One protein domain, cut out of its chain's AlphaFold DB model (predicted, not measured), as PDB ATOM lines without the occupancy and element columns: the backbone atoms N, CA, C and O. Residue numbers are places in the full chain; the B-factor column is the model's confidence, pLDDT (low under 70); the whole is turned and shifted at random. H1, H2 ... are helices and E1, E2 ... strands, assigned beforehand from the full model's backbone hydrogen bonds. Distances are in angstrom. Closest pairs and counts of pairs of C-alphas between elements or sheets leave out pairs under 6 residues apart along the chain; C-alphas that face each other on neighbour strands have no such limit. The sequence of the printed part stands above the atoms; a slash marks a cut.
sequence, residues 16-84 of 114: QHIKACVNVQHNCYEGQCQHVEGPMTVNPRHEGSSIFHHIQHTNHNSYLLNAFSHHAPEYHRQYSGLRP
ATOM      1  N   GLN A  16      44.510 305.500  42.987       92.75
ATOM      2  CA  GLN A  16      43.590 306.066  43.982       92.75
ATOM      3  C   GLN A  16      44.032 305.819  45.436       92.75
ATOM      4  O   GLN A  16      43.608 306.534  46.347       92.75
ATOM      5  N   HIS A  17      44.876 304.813  45.675       91.06
ATOM      6  CA  HIS A  17      45.427 304.524  46.998       91.06
ATOM      7  C   HIS A  17      46.714 305.310  47.297       91.06
ATOM      8  O   HIS A  17      47.143 305.345  48.452       91.06
ATOM      9  N   ILE A  18      47.323 305.965  46.302       88.31
ATOM     10  CA  ILE A  18      48.527 306.779  46.493       88.31
ATOM     11  C   ILE A  18      48.118 308.123  47.102       88.31
ATOM     12  O   ILE A  18      47.395 308.903  46.490       88.31
ATOM     13  N   LYS A  19      48.572 308.393  48.330       87.19
ATOM     14  CA  LYS A  19      48.248 309.635  49.058       87.19
ATOM     15  C   LYS A  19      49.221 310.774  48.779       87.19
ATOM     16  O   LYS A  19      48.815 311.931  48.772       87.19
ATOM     17  N   ALA A  20      50.491 310.444  48.576       86.81
ATOM     18  CA  ALA A  20      51.550 311.409  48.340       86.81
ATOM     19  C   ALA A  20      52.761 310.742  47.693       86.81
ATOM     20  O   ALA A  20      53.014 309.555  47.903       86.81
ATOM     21  N   CYS A  21      53.549 311.550  46.989       87.31
ATOM     22  CA  CYS A  21      54.896 311.201  46.564       87.31
ATOM     23  C   CYS A  21      55.873 312.049  47.377       87.31
ATOM     24  O   CYS A  21      55.791 313.279  47.334       87.31
ATOM     25  N   VAL A  22      56.773 311.396  48.113       87.94
ATOM     26  CA  VAL A  22      57.842 312.066  48.857       87.94
ATOM     27  C   VAL A  22      59.190 311.810  48.200       87.94
ATOM     28  O   VAL A  22      59.459 310.712  47.719       87.94
ATOM     29  N   ASN A  23      60.036 312.835  48.167       88.75
ATOM     30  CA  ASN A  23      61.389 312.740  47.628       88.75
ATOM     31  C   ASN A  23      62.373 312.323  48.727       88.75
ATOM     32  O   ASN A  23      62.565 313.055  49.700       88.75
ATOM     33  N   VAL A  24      62.986 311.154  48.547       88.44
ATOM     34  CA  VAL A  24      64.037 310.626  49.415       88.44
ATOM     35  C   VAL A  24      65.295 310.343  48.600       88.44
ATOM     36  O   VAL A  24      65.218 309.903  47.453       88.44
ATOM     37  N   GLN A  25      66.453 310.544  49.216       89.88
ATOM     38  CA  GLN A  25      67.765 310.211  48.668       89.88
ATOM     39  C   GLN A  25      68.440 309.179  49.571       89.88
ATOM     40  O   GLN A  25      68.211 309.158  50.777       89.88
ATOM     41  N   HIS A  26      69.247 308.280  49.009       90.75
ATOM     42  CA  HIS A  26      69.962 307.286  49.816       90.75
ATOM     43  C   HIS A  26      70.996 307.969  50.713       90.75
ATOM     44  O   HIS A  26      71.764 308.804  50.228       90.75
ATOM     45  N   ASN A  27      71.038 307.612  52.001       92.75
ATOM     46  CA  ASN A  27      72.067 308.106  52.913       92.75
ATOM     47  C   ASN A  27      73.396 307.405  52.606       92.75
ATOM     48  O   ASN A  27      73.787 306.440  53.262       92.75
ATOM     49  N   CYS A  28      74.082 307.884  51.569       92.94
ATOM     50  CA  CYS A  28      75.292 307.256  51.048       92.94
ATOM     51  C   CYS A  28      76.462 307.305  52.033       92.94
ATOM     52  O   CYS A  28      77.318 306.426  51.994       92.94
ATOM     53  N   TYR A  29      76.474 308.306  52.918       93.62
ATOM     54  CA  TYR A  29      77.461 308.423  53.982       93.62
ATOM     55  C   TYR A  29      77.312 307.280  54.989       93.62
ATOM     56  O   TYR A  29      78.256 306.533  55.218       93.62
ATOM     57  N   GLU A  30      76.114 307.074  55.538       94.19
ATOM     58  CA  GLU A  30      75.866 305.968  56.474       94.19
ATOM     59  C   GLU A  30      75.948 304.603  55.777       94.19
ATOM     60  O   GLU A  30      76.515 303.653  56.312       94.19
ATOM     61  N   GLY A  31      75.455 304.521  54.541       92.75
ATOM     62  CA  GLY A  31      75.513 303.318  53.719       92.75
ATOM     63  C   GLY A  31      76.906 302.961  53.198       92.75
ATOM     64  O   GLY A  31      77.022 301.913  52.565       92.75
ATOM     65  N   GLN A  32      77.923 303.804  53.435       95.81
ATOM     66  CA  GLN A  32      79.304 303.635  52.956       95.81
ATOM     67  C   GLN A  32      79.362 303.289  51.455       95.81
ATOM     68  O   GLN A  32      80.081 302.384  51.016       95.81
ATOM     69  N   CYS A  33      78.538 303.986  50.667       94.00
ATOM     70  CA  CYS A  33      78.432 303.765  49.229       94.00
ATOM     71  C   CYS A  33      79.745 304.102  48.530       94.00
ATOM     72  O   CYS A  33      80.444 305.042  48.909       94.00
ATOM     73  N   GLN A  34      80.065 303.339  47.492       93.19
ATOM     74  CA  GLN A  34      81.343 303.468  46.804       93.19
ATOM     75  C   GLN A  34      81.230 304.459  45.653       93.19
ATOM     76  O   GLN A  34      80.258 304.437  44.897       93.19
ATOM     77  N   HIS A  35      82.241 305.308  45.511       90.12
ATOM     78  CA  HIS A  35      82.442 306.091  44.303       90.12
ATOM     79  C   HIS A  35      83.192 305.223  43.294       90.12
ATOM     80  O   HIS A  35      84.293 304.753  43.578       90.12
ATOM     81  N   VAL A  36      82.577 304.979  42.144       89.56
ATOM     82  CA  VAL A  36      83.089 304.061  41.132       89.56
ATOM     83  C   VAL A  36      83.343 304.823  39.845       89.56
ATOM     84  O   VAL A  36      82.493 305.572  39.365       89.56
ATOM     85  N   GLU A  37      84.521 304.585  39.282       86.06
ATOM     86  CA  GLU A  37      84.878 305.002  37.937       86.06
ATOM     87  C   GLU A  37      84.609 303.871  36.952       86.06
ATOM     88  O   GLU A  37      85.151 302.773  37.075       86.06
ATOM     89  N   GLY A  38      83.756 304.125  35.971       77.81
ATOM     90  CA  GLY A  38      83.458 303.171  34.921       77.81
ATOM     91  C   GLY A  38      82.221 303.556  34.118       77.81
ATOM     92  O   GLY A  38      81.359 304.277  34.622       77.81
ATOM     93  N   PRO A  39      82.117 303.066  32.872       71.69
ATOM     94  CA  PRO A  39      80.977 303.341  32.019       71.69
ATOM     95  C   PRO A  39      79.713 302.737  32.631       71.69
ATOM     96  O   PRO A  39      79.593 301.521  32.792       71.69
ATOM     97  N   MET A  40      78.743 303.588  32.946       69.25
ATOM     98  CA  MET A  40      77.417 303.128  33.337       69.25
ATOM     99  C   MET A  40      76.634 302.710  32.084       69.25
ATOM    100  O   MET A  40      76.582 303.455  31.103       69.25
ATOM    101  N   THR A  41      76.012 301.525  32.092       67.69
ATOM    102  CA  THR A  41      75.108 301.111  31.006       67.69
ATOM    103  C   THR A  41      73.992 302.136  30.857       67.69
ATOM    104  O   THR A  41      73.205 302.342  31.784       67.69
ATOM    105  N   VAL A  42      73.929 302.769  29.685       63.53
ATOM    106  CA  VAL A  42      72.896 303.747  29.344       63.53
ATOM    107  C   VAL A  42      71.550 303.030  29.340       63.53
ATOM    108  O   VAL A  42      71.273 302.172  28.503       63.53
ATOM    109  N   ASN A  43      70.716 303.358  30.320       67.31
ATOM    110  CA  ASN A  43      69.324 302.948  30.350       67.31
ATOM    111  C   ASN A  43      68.524 303.970  29.523       67.31
ATOM    112  O   ASN A  43      68.701 305.161  29.761       67.31
ATOM    113  N   PRO A  44      67.603 303.561  28.630       65.94
ATOM    114  CA  PRO A  44      66.700 304.485  27.932       65.94
ATOM    115  C   PRO A  44      65.887 305.410  28.856       65.94
ATOM    116  O   PRO A  44      65.292 306.376  28.396       65.94
ATOM    117  N   ARG A  45      65.815 305.092  30.156       65.12
ATOM    118  CA  ARG A  45      65.161 305.899  31.197       65.12
ATOM    119  C   ARG A  45      66.091 306.888  31.906       65.12
ATOM    120  O   ARG A  45      65.626 307.591  32.796       65.12
ATOM    121  N   HIS A  46      67.387 306.889  31.604       59.97
ATOM    122  CA  HIS A  46      68.345 307.831  32.176       59.97
ATOM    123  C   HIS A  46      68.593 308.955  31.168       59.97
ATOM    124  O   HIS A  46      68.875 308.698  30.001       59.97
ATOM    125  N   GLU A  47      68.486 310.197  31.625       58.12
ATOM    126  CA  GLU A  47      68.923 311.364  30.862       58.12
ATOM    127  C   GLU A  47      70.451 311.486  30.980       58.12
ATOM    128  O   GLU A  47      70.979 311.520  32.091       58.12
ATOM    129  N   GLY A  48      71.169 311.526  29.852       60.16
ATOM    130  CA  GLY A  48      72.621 311.754  29.816       60.16
ATOM    131  C   GLY A  48      73.435 310.718  29.031       60.16
ATOM    132  O   GLY A  48      72.951 309.650  28.659       60.16
ATOM    133  N   SER A  49      74.693 311.067  28.750       60.41
ATOM    134  CA  SER A  49      75.699 310.178  28.157       60.41
ATOM    135  C   SER A  49      76.259 309.190  29.190       60.41
ATOM    136  O   SER A  49      75.958 309.276  30.380       60.41
ATOM    137  N   SER A  50      77.069 308.227  28.737       61.91
ATOM    138  CA  SER A  50      77.763 307.249  29.582       61.91
ATOM    139  C   SER A  50      78.523 307.960  30.710       61.91
ATOM    140  O   SER A  50      79.556 308.586  30.478       61.91
ATOM    141  N   ILE A  51      77.989 307.899  31.929       65.56
ATOM    142  CA  ILE A  51      78.584 308.554  33.094       65.56
ATOM    143  C   ILE A  51      79.846 307.776  33.475       65.56
ATOM    144  O   ILE A  51      79.788 306.554  33.602       65.56
ATOM    145  N   PHE A  52      80.970 308.481  33.640       70.94
ATOM    146  CA  PHE A  52      82.252 307.887  34.036       70.94
ATOM    147  C   PHE A  52      82.414 307.752  35.548       70.94
ATOM    148  O   PHE A  52      83.103 306.844  35.982       70.94
ATOM    149  N   HIS A  53      81.770 308.603  36.347       82.06
ATOM    150  CA  HIS A  53      81.809 308.543  37.807       82.06
ATOM    151  C   HIS A  53      80.395 308.365  38.351       82.06
ATOM    152  O   HIS A  53      79.524 309.195  38.095       82.06
ATOM    153  N   HIS A  54      80.150 307.294  39.097       84.44
ATOM    154  CA  HIS A  54      78.840 307.032  39.685       84.44
ATOM    155  C   HIS A  54      78.963 306.484  41.105       84.44
ATOM    156  O   HIS A  54      79.993 305.950  41.509       84.44
ATOM    157  N   ILE A  55      77.888 306.624  41.879       88.75
ATOM    158  CA  ILE A  55      77.807 306.064  43.226       88.75
ATOM    159  C   ILE A  55      77.167 304.681  43.130       88.75
ATOM    160  O   ILE A  55      76.020 304.540  42.701       88.75
ATOM    161  N   GLN A  56      77.895 303.654  43.557       89.25
ATOM    162  CA  GLN A  56      77.342 302.322  43.743       89.25
ATOM    163  C   GLN A  56      76.699 302.240  45.131       89.25
ATOM    164  O   GLN A  56      77.380 302.164  46.157       89.25
ATOM    165  N   HIS A  57      75.366 302.274  45.156       89.88
ATOM    166  CA  HIS A  57      74.596 302.198  46.392       89.88
ATOM    167  C   HIS A  57      74.657 300.805  47.020       89.88
ATOM    168  O   HIS A  57      74.488 299.792  46.340       89.88
ATOM    169  N   THR A  58      74.830 300.756  48.339       90.88
ATOM    170  CA  THR A  58      74.662 299.525  49.118       90.88
ATOM    171  C   THR A  58      73.179 299.246  49.386       90.88
ATOM    172  O   THR A  58      72.314 300.107  49.218       90.88
ATOM    173  N   ASN A  59      72.867 298.042  49.872       88.31
ATOM    174  CA  ASN A  59      71.506 297.672  50.291       88.31
ATOM    175  C   ASN A  59      71.120 298.230  51.675       88.31
ATOM    176  O   ASN A  59      70.141 297.783  52.273       88.31
ATOM    177  N   HIS A  60      71.888 299.183  52.211       89.94
ATOM    178  CA  HIS A  60      71.625 299.773  53.514       89.94
ATOM    179  C   HIS A  60      70.336 300.611  53.484       89.94
ATOM    180  O   HIS A  60      70.197 301.523  52.668       89.94
ATOM    181  N   ASN A  61      69.381 300.300  54.363       88.88
ATOM    182  CA  ASN A  61      68.044 300.903  54.379       88.88
ATOM    183  C   ASN A  61      68.024 302.215  55.183       88.88
ATOM    184  O   ASN A  61      67.302 302.331  56.169       88.88
ATOM    185  N   SER A  62      68.842 303.185  54.768       88.75
ATOM    186  CA  SER A  62      68.877 304.534  55.337       88.75
ATOM    187  C   SER A  62      68.728 305.574  54.233       88.75
ATOM    188  O   SER A  62      69.381 305.505  53.186       88.75
ATOM    189  N   TYR A  63      67.817 306.519  54.452       89.88
ATOM    190  CA  TYR A  63      67.397 307.492  53.455       89.88
ATOM    191  C   TYR A  63      67.193 308.864  54.092       89.88
ATOM    192  O   TYR A  63      66.622 308.992  55.174       89.88
ATOM    193  N   LEU A  64      67.626 309.895  53.378       89.56
ATOM    194  CA  LEU A  64      67.408 311.292  53.705       89.56
ATOM    195  C   LEU A  64      66.138 311.763  52.998       89.56
ATOM    196  O   LEU A  64      66.027 311.678  51.776       89.56
ATOM    197  N   LEU A  65      65.166 312.246  53.765       89.12
ATOM    198  CA  LEU A  65      63.945 312.848  53.240       89.12
ATOM    199  C   LEU A  65      64.185 314.336  52.986       89.12
ATOM    200  O   LEU A  65      64.567 315.063  53.907       89.12
ATOM    201  N   ASN A  66      63.877 314.816  51.780       88.12
ATOM    202  CA  ASN A  66      63.802 316.257  51.550       88.12
ATOM    203  C   ASN A  66      62.718 316.826  52.464       88.12
ATOM    204  O   ASN A  66      61.573 316.404  52.387       88.12
ATOM    205  N   ALA A  67      63.035 317.773  53.339       83.81
ATOM    206  CA  ALA A  67      62.049 318.239  54.315       83.81
ATOM    207  C   ALA A  67      60.948 319.134  53.716       83.81
ATOM    208  O   ALA A  67      59.892 319.315  54.320       83.81
ATOM    209  N   PHE A  68      61.184 319.672  52.518       82.69
ATOM    210  CA  PHE A  68      60.298 320.614  51.843       82.69
ATOM    211  C   PHE A  68      60.144 320.241  50.366       82.69
ATOM    212  O   PHE A  68      61.092 319.798  49.721       82.69
ATOM    213  N   SER A  69      58.931 320.403  49.840       83.75
ATOM    214  CA  SER A  69      58.575 320.145  48.441       83.75
ATOM    215  C   SER A  69      57.316 320.930  48.085       83.75
ATOM    216  O   SER A  69      56.398 321.005  48.901       83.75
ATOM    217  N   HIS A  70      57.245 321.474  46.867       80.75
ATOM    218  CA  HIS A  70      56.045 322.157  46.370       80.75
ATOM    219  C   HIS A  70      54.911 321.189  46.010       80.75
ATOM    220  O   HIS A  70      53.746 321.556  46.099       80.75
ATOM    221  N   HIS A  71      55.237 319.950  45.636       83.56
ATOM    222  CA  HIS A  71      54.250 318.970  45.178       83.56
ATOM    223  C   HIS A  71      53.427 318.361  46.330       83.56
ATOM    224  O   HIS A  71      52.263 318.021  46.150       83.56
ATOM    225  N   ALA A  72      54.023 318.205  47.519       86.38
ATOM    226  CA  ALA A  72      53.374 317.583  48.681       86.38
ATOM    227  C   ALA A  72      53.892 318.160  50.022       86.38
ATOM    228  O   ALA A  72      54.433 317.422  50.853       86.38
ATOM    229  N   PRO A  73      53.759 319.478  50.257       83.88
ATOM    230  CA  PRO A  73      54.421 320.172  51.366       83.88
ATOM    231  C   PRO A  73      54.013 319.660  52.753       83.88
ATOM    232  O   PRO A  73      54.850 319.593  53.654       83.88
ATOM    233  N   GLU A  74      52.745 319.284  52.940       85.19
ATOM    234  CA  GLU A  74      52.237 318.792  54.227       85.19
ATOM    235  C   GLU A  74      52.864 317.452  54.615       85.19
ATOM    236  O   GLU A  74      53.379 317.310  55.722       85.19
ATOM    237  N   TYR A  75      52.909 316.501  53.679       87.62
ATOM    238  CA  TYR A  75      53.502 315.184  53.907       87.62
ATOM    239  C   TYR A  75      55.004 315.286  54.175       87.62
ATOM    240  O   TYR A  75      55.505 314.692  55.128       87.62
ATOM    241  N   HIS A  76      55.726 316.090  53.392       88.50
ATOM    242  CA  HIS A  76      57.151 316.335  53.613       88.50
ATOM    243  C   HIS A  76      57.429 316.934  55.005       88.50
ATOM    244  O   HIS A  76      58.321 316.472  55.723       88.50
ATOM    245  N   ARG A  77      56.608 317.893  55.450       84.12
ATOM    246  CA  ARG A  77      56.700 318.467  56.801       84.12
ATOM    247  C   ARG A  77      56.388 317.434  57.884       84.12
ATOM    248  O   ARG A  77      57.132 317.324  58.851       84.12
ATOM    249  N   GLN A  78      55.321 316.656  57.713       85.00
ATOM    250  CA  GLN A  78      54.910 315.639  58.679       85.00
ATOM    251  C   GLN A  78      55.984 314.556  58.860       85.00
ATOM    252  O   GLN A  78      56.318 314.204  59.993       85.00
ATOM    253  N   TYR A  79      56.534 314.036  57.759       86.19
ATOM    254  CA  TYR A  79      57.508 312.942  57.796       86.19
ATOM    255  C   TYR A  79      58.930 313.395  58.128       86.19
ATOM    256  O   TYR A  79      59.671 312.624  58.732       86.19
ATOM    257  N   SER A  80      59.308 314.641  57.822       85.75
ATOM    258  CA  SER A  80      60.611 315.177  58.245       85.75
ATOM    259  C   SER A  80      60.720 315.333  59.761       85.75
ATOM    260  O   SER A  80      61.817 315.472  60.293       85.75
ATOM    261  N   GLY A  81      59.583 315.332  60.470       83.00
ATOM    262  CA  GLY A  81      59.514 315.581  61.908       83.00
ATOM    263  C   GLY A  81      59.988 316.977  62.310       83.00
ATOM    264  O   GLY A  81      60.090 317.265  63.504       83.00
ATOM    265  N   LEU A  82      60.240 317.852  61.332       82.81
ATOM    266  CA  LEU A  82      60.527 319.248  61.578       82.81
ATOM    267  C   LEU A  82      59.255 319.944  62.055       82.81
ATOM    268  O   LEU A  82      58.145 319.680  61.588       82.81
ATOM    269  N   ARG A  83      59.433 320.896  62.966       80.44
ATOM    270  CA  ARG A  83      58.382 321.819  63.392       80.44
ATOM    271  C   ARG A  83      58.806 323.228  62.996       80.44
ATOM    272  O   ARG A  83      59.385 323.926  63.826       80.44
ATOM    273  N   PRO A  84      58.592 323.634  61.730       77.12
ATOM    274  CA  PRO A  84      58.888 324.996  61.320       77.12
ATOM    275  C   PRO A  84      58.074 325.956  62.182       77.12
ATOM    276  O   PRO A  84      56.898 325.695  62.452       77.12
TER     277      PRO A  84
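This is residues 16 to 84 of the 114 residues of an uncharacterized protein of Puccinia graminis f. sp. tritici (UniProt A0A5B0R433). Little of this domain is regular: two small strand pairs, E1 with E4 near the middle and the hairpin of E2 and E3 towards one end, with the short helix H1 at the other end. Residues 43 to 48, in the E2 to E3 loop, stick out. The printed part has 69 residues, 22 in named elements, in the order E1, E2, E3, E4, H1; the class is mixed and both sheets are antiparallel. It is loose, radius of gyration of the C-alphas 15.7 A, spanning 41 by 29 by 22 A.

E1, residues 24 to 26, and E4, residues 63 to 65, are antiparallel neighbours at 152 degrees; N 25 and O 64 are within hydrogen-bond range, 2.8 A. E2, residues 34 to 37, and E3, residues 53 to 56, form an antiparallel hairpin at 146 degrees, with N 36 and O 54 within hydrogen-bond range, 2.8 A. The closest C-alphas of E4 and H1, residues 73 to 80, are those of Leu 65 and Ser 80, 6.4 A. In H1 every O i to N i+4 pair is within hydrogen-bond range.

E1 begins at C-alpha 24 (64.037, 310.626, 49.415) and spans 6.8 A, E2 and E3 9.7 A each, E4 6.4 A. H1 spans 10.5 A and ends at C-alpha 80 (60.611, 315.177, 58.245).

The farthest C-alphas, Pro 39 and Arg 83, are 42.9 A apart. The printed part has no cut. The E2 to E3 link is long; residues 40 to 51 have pLDDT under 70.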